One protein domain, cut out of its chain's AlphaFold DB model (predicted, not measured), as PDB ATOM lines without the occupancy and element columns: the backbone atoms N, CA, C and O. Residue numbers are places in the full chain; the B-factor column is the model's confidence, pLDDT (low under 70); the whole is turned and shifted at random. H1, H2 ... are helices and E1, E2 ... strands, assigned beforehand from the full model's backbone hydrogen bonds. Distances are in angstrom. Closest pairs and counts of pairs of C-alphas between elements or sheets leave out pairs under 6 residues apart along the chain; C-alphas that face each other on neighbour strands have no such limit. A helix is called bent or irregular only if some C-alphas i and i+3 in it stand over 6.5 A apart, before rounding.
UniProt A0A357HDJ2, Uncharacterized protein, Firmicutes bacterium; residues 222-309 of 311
ATOM      1  N   VAL A 222     -30.138  21.199 -26.937       69.44
ATOM      2  CA  VAL A 222     -29.063  21.649 -26.054       69.44
ATOM      3  C   VAL A 222     -28.799  20.596 -24.993       69.44
ATOM      4  O   VAL A 222     -29.626  20.445 -24.106       69.44
ATOM      5  N   GLN A 223     -27.675  19.878 -25.074       68.00
ATOM      6  CA  GLN A 223     -27.437  18.667 -24.285       68.00
ATOM      7  C   GLN A 223     -26.029  18.451 -23.780       68.00
ATOM      8  O   GLN A 223     -25.075  18.923 -24.376       68.00
ATOM      9  N   GLU A 224     -25.885  17.701 -22.687       69.06
ATOM     10  CA  GLU A 224     -24.564  17.312 -22.194       69.06
ATOM     11  C   GLU A 224     -23.828  16.472 -23.238       69.06
ATOM     12  O   GLU A 224     -24.364  15.508 -23.791       69.06
ATOM     13  N   GLY A 225     -22.571  16.815 -23.494       58.56
ATOM     14  CA  GLY A 225     -21.807  16.213 -24.573       58.56
ATOM     15  C   GLY A 225     -21.558  14.722 -24.389       58.56
ATOM     16  O   GLY A 225     -21.651  13.967 -25.355       58.56
ATOM     17  N   ALA A 226     -21.357  14.263 -23.151       66.44
ATOM     18  CA  ALA A 226     -21.217  12.843 -22.829       66.44
ATOM     19  C   ALA A 226     -22.434  11.998 -23.257       66.44
ATOM     20  O   ALA A 226     -22.284  10.817 -23.559       66.44
ATOM     21  N   GLN A 227     -23.629  12.597 -23.311       46.94
ATOM     22  CA  GLN A 227     -24.867  11.906 -23.686       46.94
ATOM     23  C   GLN A 227     -25.021  11.764 -25.202       46.94
ATOM     24  O   GLN A 227     -25.718  10.865 -25.668       46.94
ATOM     25  N   ILE A 228     -24.380  12.645 -25.974       53.09
ATOM     26  CA  ILE A 228     -24.565  12.712 -27.425       53.09
ATOM     27  C   ILE A 228     -23.306  12.394 -28.236       53.09
ATOM     28  O   ILE A 228     -23.403  12.238 -29.450       53.09
ATOM     29  N   ALA A 229     -22.141  12.264 -27.591       55.69
ATOM     30  CA  ALA A 229     -20.850  12.041 -28.245       55.69
ATOM     31  C   ALA A 229     -20.867  10.839 -29.208       55.69
ATOM     32  O   ALA A 229     -20.365  10.931 -30.322       55.69
ATOM     33  N   GLY A 230     -21.523   9.735 -28.838       47.72
ATOM     34  CA  GLY A 230     -21.661   8.559 -29.710       47.72
ATOM     35  C   GLY A 230     -22.515   8.784 -30.969       47.72
ATOM     36  O   GLY A 230     -22.430   7.999 -31.908       47.72
ATOM     37  N   PHE A 231     -23.314   9.854 -31.012       49.88
ATOM     38  CA  PHE A 231     -24.216  10.197 -32.120       49.88
ATOM     39  C   PHE A 231     -23.682  11.334 -33.000       49.88
ATOM     40  O   PHE A 231     -24.336  11.734 -33.961       49.88
ATOM     41  N   ILE A 232     -22.489  11.858 -32.716       58.47
ATOM     42  CA  ILE A 232     -21.893  12.979 -33.456       58.47
ATOM     43  C   ILE A 232     -21.692  12.684 -34.944       58.47
ATOM     44  O   ILE A 232     -22.085  13.537 -35.743       58.47
ATOM     45  N   PRO A 233     -21.192  11.504 -35.366       52.47
ATOM     46  CA  PRO A 233     -21.087  11.200 -36.791       52.47
ATOM     47  C   PRO A 233     -22.450  11.244 -37.494       52.47
ATOM     48  O   PRO A 233     -22.545  11.716 -38.622       52.47
ATOM     49  N   LEU A 234     -23.520  10.830 -36.803       50.22
ATOM     50  CA  LEU A 234     -24.885  10.882 -37.323       50.22
ATOM     51  C   LEU A 234     -25.384  12.326 -37.456       50.22
ATOM     52  O   LEU A 234     -25.915  12.686 -38.501       50.22
ATOM     53  N   PHE A 235     -25.192  13.174 -36.440       53.12
ATOM     54  CA  PHE A 235     -25.596  14.582 -36.525       53.12
ATOM     55  C   PHE A 235     -24.863  15.326 -37.643       53.12
ATOM     56  O   PHE A 235     -25.497  16.061 -38.399       53.12
ATOM     57  N   ILE A 236     -23.557  15.092 -37.785       54.03
ATOM     58  CA  ILE A 236     -22.762  15.689 -38.857       54.03
ATOM     59  C   ILE A 236     -23.229  15.169 -40.216       54.03
ATOM     60  O   ILE A 236     -23.489  15.979 -41.095       54.03
ATOM     61  N   PHE A 237     -23.416  13.853 -40.380       49.72
ATOM     62  CA  PHE A 237     -23.920  13.256 -41.622       49.72
ATOM     63  C   PHE A 237     -25.269  13.840 -42.058       49.72
ATOM     64  O   PHE A 237     -25.465  14.136 -43.235       49.72
ATOM     65  N   LEU A 238     -26.177  14.066 -41.106       50.69
ATOM     66  CA  LEU A 238     -27.483  14.689 -41.347       50.69
ATOM     67  C   LEU A 238     -27.396  16.198 -41.642       50.69
ATOM     68  O   LEU A 238     -28.421  16.858 -41.801       50.69
ATOM     69  N   GLY A 239     -26.187  16.752 -41.715       51.94
ATOM     70  CA  GLY A 239     -25.929  18.148 -42.038       51.94
ATOM     71  C   GLY A 239     -26.139  19.110 -40.877       51.94
ATOM     72  O   GLY A 239     -26.160  20.317 -41.103       51.94
ATOM     73  N   MET A 240     -26.291  18.616 -39.646       65.81
ATOM     74  CA  MET A 240     -26.539  19.460 -38.480       65.81
ATOM     75  C   MET A 240     -25.273  20.211 -38.057       65.81
ATOM     76  O   MET A 240     -24.151  19.713 -38.150       65.81
ATOM     77  N   LYS A 241     -25.480  21.416 -37.532       76.88
ATOM     78  CA  LYS A 241     -24.474  22.224 -36.852       76.88
ATOM     79  C   LYS A 241     -24.388  21.791 -35.391       76.88
ATOM     80  O   LYS A 241     -25.406  21.742 -34.702       76.88
ATOM     81  N   LEU A 242     -23.177  21.516 -34.921       83.12
ATOM     82  CA  LEU A 242     -22.876  21.184 -33.532       83.12
ATOM     83  C   LEU A 242     -22.065  22.313 -32.904       83.12
ATOM     84  O   LEU A 242     -20.928  22.534 -33.304       83.12
ATOM     85  N   GLU A 243     -22.625  23.013 -31.925       91.12
ATOM     86  CA  GLU A 243     -21.956  24.081 -31.176       91.12
ATOM     87  C   GLU A 243     -21.627  23.559 -29.775       91.12
ATOM     88  O   GLU A 243     -22.519  23.109 -29.066       91.12
ATOM     89  N   PHE A 244     -20.366  23.562 -29.356       92.25
ATOM     90  CA  PHE A 244     -19.962  22.983 -28.073       92.25
ATOM     91  C   PHE A 244     -18.805  23.747 -27.442       92.25
ATOM     92  O   PHE A 244     -17.979  24.349 -28.125       92.25
ATOM     93  N   LEU A 245     -18.723  23.686 -26.115       91.06
ATOM     94  CA  LEU A 245     -17.601  24.254 -25.375       91.06
ATOM     95  C   LEU A 245     -16.480  23.230 -25.213       91.06
ATOM     96  O   LEU A 245     -16.709  22.148 -24.672       91.06
ATOM     97  N   PHE A 246     -15.267  23.605 -25.606       90.06
ATOM     98  CA  PHE A 246     -14.041  22.865 -25.335       90.06
ATOM     99  C   PHE A 246     -13.080  23.734 -24.511       90.06
ATOM    100  O   PHE A 246     -12.493  24.700 -25.006       90.06
ATOM    101  N   GLY A 247     -12.946  23.431 -23.217       86.56
ATOM    102  CA  GLY A 247     -12.303  24.345 -22.270       86.56
ATOM    103  C   GLY A 247     -13.091  25.656 -22.164       86.56
ATOM    104  O   GLY A 247     -14.254  25.647 -21.772       86.56
ATOM    105  N   THR A 248     -12.469  26.781 -22.528       86.94
ATOM    106  CA  THR A 248     -13.123  28.104 -22.603       86.94
ATOM    107  C   THR A 248     -13.513  28.506 -24.029       86.94
ATOM    108  O   THR A 248     -13.891  29.654 -24.247       86.94
ATOM    109  N   ARG A 249     -13.355  27.607 -25.008       91.06
ATOM    110  CA  ARG A 249     -13.521  27.898 -26.437       91.06
ATOM    111  C   ARG A 249     -14.873  27.398 -26.913       91.06
ATOM    112  O   ARG A 249     -15.214  26.246 -26.655       91.06
ATOM    113  N   GLU A 250     -15.616  28.240 -27.618       92.62
ATOM    114  CA  GLU A 250     -16.851  27.845 -28.294       92.62
ATOM    115  C   GLU A 250     -16.519  27.397 -29.713       92.62
ATOM    116  O   GLU A 250     -15.998  28.167 -30.526       92.62
ATOM    117  N   LEU A 251     -16.764  26.118 -29.981       93.75
ATOM    118  CA  LEU A 251     -16.434  25.467 -31.234       93.75
ATOM    119  C   LEU A 251     -17.702  25.086 -31.980       93.75
ATOM    120  O   LEU A 251     -18.713  24.728 -31.380       93.75
ATOM    121  N   VAL A 252     -17.615  25.118 -33.304       90.81
ATOM    122  CA  VAL A 252     -18.676  24.691 -34.207       90.81
ATOM    123  C   VAL A 252     -18.137  23.606 -35.121       90.81
ATOM    124  O   VAL A 252     -17.155  23.844 -35.819       90.81
ATOM    125  N   ALA A 253     -18.790  22.447 -35.157       83.44
ATOM    126  CA  ALA A 253     -18.573  21.415 -36.165       83.44
ATOM    127  C   ALA A 253     -19.773  21.366 -37.122       83.44
ATOM    128  O   ALA A 253     -20.916  21.235 -36.684       83.44
ATOM    129  N   GLN A 254     -19.521  21.503 -38.424       71.62
ATOM    130  CA  GLN A 254     -20.546  21.467 -39.477       71.62
ATOM    131  C   GLN A 254     -19.910  21.150 -40.837       71.62
ATOM    132  O   GLN A 254     -18.699  21.300 -40.993       71.62
ATOM    133  N   PHE A 255     -20.693  20.783 -41.854       60.28
ATOM    134  CA  PHE A 255     -20.173  20.781 -43.226       60.28
ATOM    135  C   PHE A 255     -19.762  22.194 -43.655       60.28
ATOM    136  O   PHE A 255     -20.462  23.176 -43.389       60.28
ATOM    137  N   ALA A 256     -18.628  22.304 -44.347       53.47
ATOM    138  CA  ALA A 256     -18.240  23.532 -45.017       53.47
ATOM    139  C   ALA A 256     -19.187  23.761 -46.202       53.47
ATOM    140  O   ALA A 256     -18.953  23.260 -47.301       53.47
ATOM    141  N   PHE A 257     -20.271  24.512 -45.998       46.44
ATOM    142  CA  PHE A 257     -21.119  24.953 -47.102       46.44
ATOM    143  C   PHE A 257     -20.332  25.928 -47.991       46.44
ATOM    144  O   PHE A 257     -20.290  27.134 -47.767       46.44
ATOM    145  N   HIS A 258     -19.672  25.373 -49.004       30.94
ATOM    146  CA  HIS A 258     -19.042  26.087 -50.104       30.94
ATOM    147  C   HIS A 258     -19.457  25.383 -51.404       30.94
ATOM    148  O   HIS A 258     -19.429  24.150 -51.439       30.94
ATOM    149  N   PRO A 259     -19.798  26.102 -52.491       29.94
ATOM    150  CA  PRO A 259     -20.404  25.533 -53.708       29.94
ATOM    151  C   PRO A 259     -19.548  24.515 -54.491       29.94
ATOM    152  O   PRO A 259     -19.911  24.142 -55.600       29.94
ATOM    153  N   ILE A 260     -18.405  24.079 -53.956       28.83
ATOM    154  CA  ILE A 260     -17.422  23.250 -54.661       28.83
ATOM    155  C   ILE A 260     -17.130  21.933 -53.917       28.83
ATOM    156  O   ILE A 260     -16.649  21.004 -54.555       28.83
ATOM    157  N   ASN A 261     -17.433  21.795 -52.613       34.53
ATOM    158  CA  ASN A 261     -17.120  20.543 -51.906       34.53
ATOM    159  C   ASN A 261     -18.044  20.255 -50.697       34.53
ATOM    160  O   ASN A 261     -17.730  20.664 -49.579       34.53
ATOM    161  N   PRO A 262     -19.182  19.558 -50.894       42.41
ATOM    162  CA  PRO A 262     -20.171  19.281 -49.844       42.41
ATOM    163  C   PRO A 262     -19.757  18.182 -48.845       42.41
ATOM    164  O   PRO A 262     -20.565  17.781 -48.018       42.41
ATOM    165  N   THR A 263     -18.529  17.669 -48.921       48.34
ATOM    166  CA  THR A 263     -18.081  16.498 -48.149       48.34
ATOM    167  C   THR A 263     -17.142  16.834 -46.995       48.34
ATOM    168  O   THR A 263     -16.901  15.982 -46.147       48.34
ATOM    169  N   VAL A 264     -16.622  18.063 -46.926       56.41
ATOM    170  CA  VAL A 264     -15.612  18.428 -45.926       56.41
ATOM    171  C   VAL A 264     -16.281  18.960 -44.664       56.41
ATOM    172  O   VAL A 264     -16.949  19.997 -44.687       56.41
ATOM    173  N   ILE A 265     -16.070  18.271 -43.547       69.12
ATOM    174  CA  ILE A 265     -16.524  18.706 -42.226       69.12
ATOM    175  C   ILE A 265     -15.504  19.705 -41.694       69.12
ATOM    176  O   ILE A 265     -14.300  19.457 -41.679       69.12
ATOM    177  N   GLN A 266     -15.977  20.859 -41.252       83.75
ATOM    178  CA  GLN A 266     -15.160  21.922 -40.707       83.75
ATOM    179  C   GLN A 266     -15.427  22.074 -39.217       83.75
ATOM    180  O   GLN A 266     -16.579  22.193 -38.801       83.75
ATOM    181  N   VAL A 267     -14.347  22.154 -38.438       88.94
ATOM    182  CA  VAL A 267     -14.408  22.597 -37.045       88.94
ATOM    183  C   VAL A 267     -13.824  24.001 -36.953       88.94
ATOM    184  O   VAL A 267     -12.683  24.241 -37.360       88.94
ATOM    185  N   SER A 268     -14.611  24.950 -36.456       92.31
ATOM    186  CA  SER A 268     -14.243  26.364 -36.364       92.31
ATOM    187  C   SER A 268     -14.467  26.948 -34.978       92.31
ATOM    188  O   SER A 268     -15.294  26.477 -34.209       92.31
ATOM    189  N   GLU A 269     -13.720  28.006 -34.688       93.81
ATOM    190  CA  GLU A 269     -13.892  28.888 -33.536       93.81
ATOM    191  C   GLU A 269     -14.191  30.286 -34.087       93.81
ATOM    192  O   GLU A 269     -13.323  30.914 -34.705       93.81
ATOM    193  N   GLY A 270     -15.441  30.738 -33.956       87.56
ATOM    194  CA  GLY A 270     -15.940  31.889 -34.718       87.56
ATOM    195  C   GLY A 270     -15.741  31.689 -36.226       87.56
ATOM    196  O   GLY A 270     -16.052  30.626 -36.764       87.56
ATOM    197  N   ASP A 271     -15.154  32.684 -36.896       85.50
ATOM    198  CA  ASP A 271     -14.878  32.647 -38.342       85.50
ATOM    199  C   ASP A 271     -13.602  31.870 -38.710       85.50
ATOM    200  O   ASP A 271     -13.290  31.674 -39.886       85.50
ATOM    201  N   LYS A 272     -12.824  31.424 -37.716       90.50
ATOM    202  CA  LYS A 272     -11.549  30.749 -37.953       90.50
ATOM    203  C   LYS A 272     -11.747  29.240 -38.019       90.50
ATOM    204  O   LYS A 272     -12.049  28.597 -37.016       90.50
ATOM    205  N   THR A 273     -11.471  28.650 -39.179       90.62
ATOM    206  CA  THR A 273     -11.303  27.198 -39.297       90.62
ATOM    207  C   THR A 273     -10.095  26.739 -38.483       90.62
ATOM    208  O   THR A 273      -8.983  27.229 -38.688       90.62
ATOM    209  N   LEU A 274     -10.308  25.790 -37.576       91.44
ATOM    210  CA  LEU A 274      -9.233  25.145 -36.827       91.44
ATOM    211  C   LEU A 274      -8.655  23.987 -37.627       91.44
ATOM    212  O   LEU A 274      -7.453  23.935 -37.856       91.44
ATOM    213  N   PHE A 275      -9.527  23.096 -38.088       90.75
ATOM    214  CA  PHE A 275      -9.170  21.977 -38.943       90.75
ATOM    215  C   PHE A 275     -10.372  21.544 -39.784       90.75
ATOM    216  O   PHE A 275     -11.514  21.965 -39.563       90.75
ATOM    217  N   LYS A 276     -10.078  20.721 -40.785       81.12
ATOM    218  CA  LYS A 276     -11.045  20.119 -41.695       81.12
ATOM    219  C   LYS A 276     -10.878  18.608 -41.646       81.12
ATOM    220  O   LYS A 276      -9.770  18.129 -41.423       81.12
ATOM    221  N   MET A 277     -11.975  17.902 -41.840       66.31
ATOM    222  CA  MET A 277     -12.034  16.451 -41.920       66.31
ATOM    223  C   MET A 277     -12.671  16.089 -43.253       66.31
ATOM    224  O   MET A 277     -13.673  16.693 -43.649       66.31
ATOM    225  N   GLU A 278     -12.054  15.152 -43.957       56.06
ATOM    226  CA  GLU A 278     -12.532  14.694 -45.263       56.06
ATOM    227  C   GLU A 278     -13.494  13.513 -45.108       56.06
ATOM    228  O   GLU A 278     -14.363  13.317 -45.957       56.06
ATOM    229  N   TYR A 279     -13.383  12.781 -43.995       52.62
ATOM    230  CA  TYR A 279     -14.187  11.604 -43.690       52.62
ATOM    231  C   TYR A 279     -14.833  11.722 -42.301       52.62
ATOM    232  O   TYR A 279     -14.374  12.464 -41.438       52.62
ATOM    233  N   LEU A 280     -15.933  10.998 -42.061       49.81
ATOM    234  CA  LEU A 280     -16.604  10.992 -40.749       49.81
ATOM    235  C   LEU A 280     -15.771  10.280 -39.673       49.81
ATOM    236  O   LEU A 280     -15.818  10.680 -38.508       49.81
ATOM    237  N   ASP A 281     -14.986   9.273 -40.060       49.47
ATOM    238  CA  ASP A 281     -14.137   8.496 -39.147       49.47
ATOM    239  C   ASP A 281     -13.021   9.352 -38.520       49.47
ATOM    240  O   ASP A 281     -12.629   9.128 -37.370       49.47
ATOM    241  N   ASP A 282     -12.629  10.434 -39.199       53.00
ATOM    242  CA  ASP A 282     -11.699  11.466 -38.726       53.00
ATOM    243  C   ASP A 282     -12.149  12.131 -37.407       53.00
ATOM    244  O   ASP A 282     -11.335  12.763 -36.726       53.00
ATOM    245  N   CYS A 283     -13.430  11.995 -37.022       56.03
ATOM    246  CA  CYS A 283     -13.964  12.471 -35.742       56.03
ATOM    247  C   CYS A 283     -13.376  11.723 -34.538       56.03
ATOM    248  O   CYS A 283     -13.427  12.246 -33.422       56.03
ATOM    249  N   THR A 284     -12.856  10.511 -34.755       57.88
ATOM    250  CA  THR A 284     -12.215   9.667 -33.735       57.88
ATOM    251  C   THR A 284     -10.704   9.881 -33.658       57.88
ATOM    252  O   THR A 284     -10.063   9.428 -32.711       57.88
ATOM    253  N   GLU A 285     -10.125  10.610 -34.615       68.94
ATOM    254  CA  GLU A 285      -8.690  10.860 -34.654       68.94
ATOM    255  C   GLU A 285      -8.285  11.994 -33.699       68.94
ATOM    256  O   GLU A 285      -8.892  13.070 -33.724       68.94
ATOM    257  N   PRO A 286      -7.224  11.809 -32.895       74.94
ATOM    258  CA  PRO A 286      -6.666  12.860 -32.053       74.94
ATOM    259  C   PRO A 286      -6.258  14.115 -32.837       74.94
ATOM    260  O   PRO A 286      -5.520  14.040 -33.822       74.94
ATOM    261  N   ARG A 287      -6.663  15.297 -32.353       87.12
ATOM    262  CA  ARG A 287      -6.307  16.596 -32.951       87.12
ATOM    263  C   ARG A 287      -5.518  17.458 -31.973       87.12
ATOM    264  O   ARG A 287      -5.896  17.624 -30.813       87.12
ATOM    265  N   LYS A 288      -4.433  18.076 -32.447       89.81
ATOM    266  CA  LYS A 288      -3.593  18.964 -31.619       89.81
ATOM    267  C   LYS A 288      -4.380  20.181 -31.132       89.81
ATOM    268  O   LYS A 288      -4.218  20.621 -29.999       89.81
ATOM    269  N   GLU A 289      -5.276  20.678 -31.976       91.81
ATOM    270  CA  GLU A 289      -6.178  21.806 -31.746       91.81
ATOM    271  C   GLU A 289      -7.176  21.543 -30.609       91.81
ATOM    272  O   GLU A 289      -7.735  22.495 -30.056       91.81
ATOM    273  N   LEU A 290      -7.369  20.267 -30.260       88.12
ATOM    274  CA  LEU A 290      -8.228  19.768 -29.191       88.12
ATOM    275  C   LEU A 290      -7.413  19.114 -28.058       88.12
ATOM    276  O   LEU A 290      -7.911  18.255 -27.341       88.12
ATOM    277  N   GLY A 291      -6.138  19.483 -27.891       87.62
ATOM    278  CA  GLY A 291      -5.299  18.943 -26.813       87.62
ATOM    279  C   GLY A 291      -4.987  17.449 -26.957       87.62
ATOM    280  O   GLY A 291      -4.829  16.767 -25.950       87.62
ATOM    281  N   ASN A 292      -4.892  16.956 -28.197       89.12
ATOM    282  CA  ASN A 292      -4.760  15.540 -28.567       89.12
ATOM    283  C   ASN A 292      -5.974  14.672 -28.206       89.12
ATOM    284  O   ASN A 292      -5.846  13.454 -28.134       89.12
ATOM    285  N   LEU A 293      -7.140  15.283 -28.013       82.00
ATOM    286  CA  LEU A 293      -8.411  14.571 -28.009       82.00
ATOM    287  C   LEU A 293      -8.976  14.508 -29.427       82.00
ATOM    288  O   LEU A 293      -8.712  15.375 -30.267       82.00
ATOM    289  N   SER A 294      -9.758  13.474 -29.688       80.31
ATOM    290  CA  SER A 294     -10.616  13.399 -30.864       80.31
ATOM    291  C   SER A 294     -11.794  14.372 -30.757       80.31
ATOM    292  O   SER A 294     -12.090  14.902 -29.680       80.31
ATOM    293  N   LEU A 295     -12.497  14.619 -31.866       76.56
ATOM    294  CA  LEU A 295     -13.702  15.453 -31.842       76.56
ATOM    295  C   LEU A 295     -14.778  14.834 -30.937       76.56
ATOM    296  O   LEU A 295     -15.431  15.559 -30.186       76.56
ATOM    297  N   LEU A 296     -14.925  13.504 -30.962       74.44
ATOM    298  CA  LEU A 296     -15.859  12.796 -30.083       74.44
ATOM    299  C   LEU A 296     -15.521  13.008 -28.608       74.44
ATOM    300  O   LEU A 296     -16.405  13.328 -27.819       74.44
ATOM    301  N   GLU A 297     -14.250  12.860 -28.237       76.12
ATOM    302  CA  GLU A 297     -13.798  13.044 -26.856       76.12
ATOM    303  C   GLU A 297     -13.932  14.502 -26.412       76.12
ATOM    304  O   GLU A 297     -14.433  14.770 -25.322       76.12
ATOM    305  N   ALA A 298     -13.567  15.460 -27.267       85.31
ATOM    306  CA  ALA A 298     -13.729  16.881 -26.979       85.31
ATOM    307  C   ALA A 298     -15.200  17.239 -26.725       85.31
ATOM    308  O   ALA A 298     -15.513  17.896 -25.730       85.31
ATOM    309  N   ILE A 299     -16.110  16.746 -27.568       81.56
ATOM    310  CA  ILE A 299     -17.548  16.943 -27.384       81.56
ATOM    311  C   ILE A 299     -18.031  16.218 -26.129       81.56
ATOM    312  O   ILE A 299     -18.760  16.821 -25.350       81.56
ATOM    313  N   ALA A 300     -17.578  14.991 -25.855       75.06
ATOM    314  CA  ALA A 300     -17.943  14.244 -24.648       75.06
ATOM    315  C   ALA A 300     -17.592  14.994 -23.351       75.06
ATOM    316  O   ALA A 300     -18.330  14.903 -22.370       75.06
ATOM    317  N   THR A 301     -16.500  15.768 -23.347       82.94
ATOM    318  CA  THR A 301     -16.118  16.609 -22.196       82.94
ATOM    319  C   THR A 301     -16.947  17.886 -22.046       82.94
ATOM    320  O   THR A 301     -16.859  18.562 -21.017       82.94
ATOM    321  N   SER A 302     -17.755  18.237 -23.047       87.00
ATOM    322  CA  SER A 302     -18.540  19.462 -23.029       87.00
ATOM    323  C   SER A 302     -19.759  19.336 -22.121       87.00
ATOM    324  O   SER A 302     -20.550  18.399 -22.225       87.00
ATOM    325  N   ARG A 303     -19.962  20.333 -21.252       81.88
ATOM    326  CA  ARG A 303     -21.162  20.408 -20.400       81.88
ATOM    327  C   ARG A 303     -22.430  20.678 -21.198       81.88
ATOM    328  O   ARG A 303     -23.519  20.415 -20.706       81.88
ATOM    329  N   GLN A 304     -22.290  21.241 -22.392       82.94
ATOM    330  CA  GLN A 304     -23.417  21.635 -23.209       82.94
ATOM    331  C   GLN A 304     -23.005  21.677 -24.677       82.94
ATOM    332  O   GLN A 304     -22.034  22.332 -25.051       82.94
ATOM    333  N   VAL A 305     -23.782  20.983 -25.493       82.69
ATOM    334  CA  VAL A 305     -23.658  20.883 -26.935       82.69
ATOM    335  C   VAL A 305     -25.001  21.236 -27.527       82.69
ATOM    336  O   VAL A 305     -26.022  20.628 -27.199       82.69
ATOM    337  N   LYS A 306     -25.003  22.227 -28.401       84.25
ATOM    338  CA  LYS A 306     -26.171  22.662 -29.127       84.25
ATOM    339  C   LYS A 306     -26.176  22.055 -30.525       84.25
ATOM    340  O   LYS A 306     -25.205  22.194 -31.258       84.25
ATOM    341  N   VAL A 307     -27.263  21.386 -30.894       74.00
ATOM    342  CA  VAL A 307     -27.455  20.794 -32.226       74.00
ATOM    343  C   VAL A 307     -28.526  21.596 -32.955       74.00
ATOM    344  O   VAL A 307     -29.657  21.686 -32.482       74.00
ATOM    345  N   SER A 308     -28.195  22.189 -34.098       67.94
ATOM    346  CA  SER A 308     -29.128  22.998 -34.892       67.94
ATOM    347  C   SER A 308     -29.040  22.670 -36.378       67.94
ATOM    348  O   SER A 308     -28.078  22.059 -36.832       67.94
ATOM    349  N   ARG A 309     -30.029  23.097 -37.166       60.50
ATOM    350  CA  ARG A 309     -29.916  23.054 -38.630       60.50
ATOM    351  C   ARG A 309     -28.794  23.988 -39.118       60.50
ATOM    352  O   ARG A 309     -28.491  24.970 -38.426       60.50
TER     353      ARG A 309
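What this domain is: This is residues 222 to 309 of the 311 residues of an uncharacterized protein of Firmicutes bacterium (UniProt A0A357HDJ2). A strongly twisted sheet of five strands forms one wall of this domain, with helices H1 and H3 over one of its faces and the other face bare; short H2 packs on H3 beside them. The loop between E2 and E3 reaches farthest from this body, to Ile 260, and adds to its length. The printed part has 88 residues with three named helices and five named strands, in the order H1 E1 E2 E3 E4 H2 H3 E5; the sheet order is E4 E3 E2 E1 E5, antiparallel throughout, and the class is mixed, helices and strands. It is compact, with a radius of gyration of the C-alphas of 11.6 A and spans of 34 by 25 by 24 A.

How they stand to each other: Begin with E1, residues 241 to 246, E2, residues 249 to 255, E3, residues 265 to 269, and E4, residues 272 to 277: a meander, each strand the antiparallel neighbour of the one before; E1 and E2, E2 and E3, and E3 and E4 are hairpins. Look for N 251 and O 244, 2.8 A apart, between E1 and E2; N 268 and O 252, 2.8 A, between E2 and E3; and N 265 and O 277, 2.9 A, between E3 and E4. E5, residues 305 to 308, is the antiparallel neighbour of E1, with N 243 and O 306 2.8 A apart; E4 and E5 are the edge strands. Residues 222 to 223 pair with residues 305 to 306 of E5, antiparallel. H1, residues 225 to 237, is on the sheet at a height of 9.4 A, over E1 and, only just, E5 with 3 C-alphas; on the local plane it stands at 34 degrees to E1, slantwise to the strands. H3, residues 295 to 300, is on the same face at a height of 8.7 A, over E1 and across the strands at 68 degrees to E1 on the local plane. H1 and H3 touch, closest at the C-alphas of Ala 226 and Ala 300, 4.0 A apart, opposite ways at a shallow tilt of 34.7 degrees, only just short of steep. H2, residues 281 to 284, touches H3, closest at the C-alphas of Cys 283 and Leu 295, 4.9 A; it is not on the sheet, only just, with 4 pairs of C-alphas within 10 A. Every O i to N i+4 pair of H3 is within hydrogen-bond range, 5 of 9 are in H1, and H2 is too short for such a pair.

Where its parts are: Find C-alpha 225 at (-21.807, 16.213, -24.573); from there H1 runs 17.4 A to C-alpha 237, irregular where C-alphas 227 and 230 are 7.6 A apart. E2, the longest strand, starts at C-alpha 249, (-13.521, 27.898, -26.437), and spans 19.4 A; E1 spans 15.6 A, E4 14.8 A and E3 13.6 A. E5 ends at C-alpha 308, (-29.128, 22.998, -34.892).

The domain as a whole: The C-alphas of Ile 260 and Arg 303 are the two farthest apart, 34.6 A. The printed part has no cut and no long link. Mean pLDDT of the printed part is 70.7; residues 222 to 240, 255 to 265, 277 to 285 and 308 to 309 of the model are under 70.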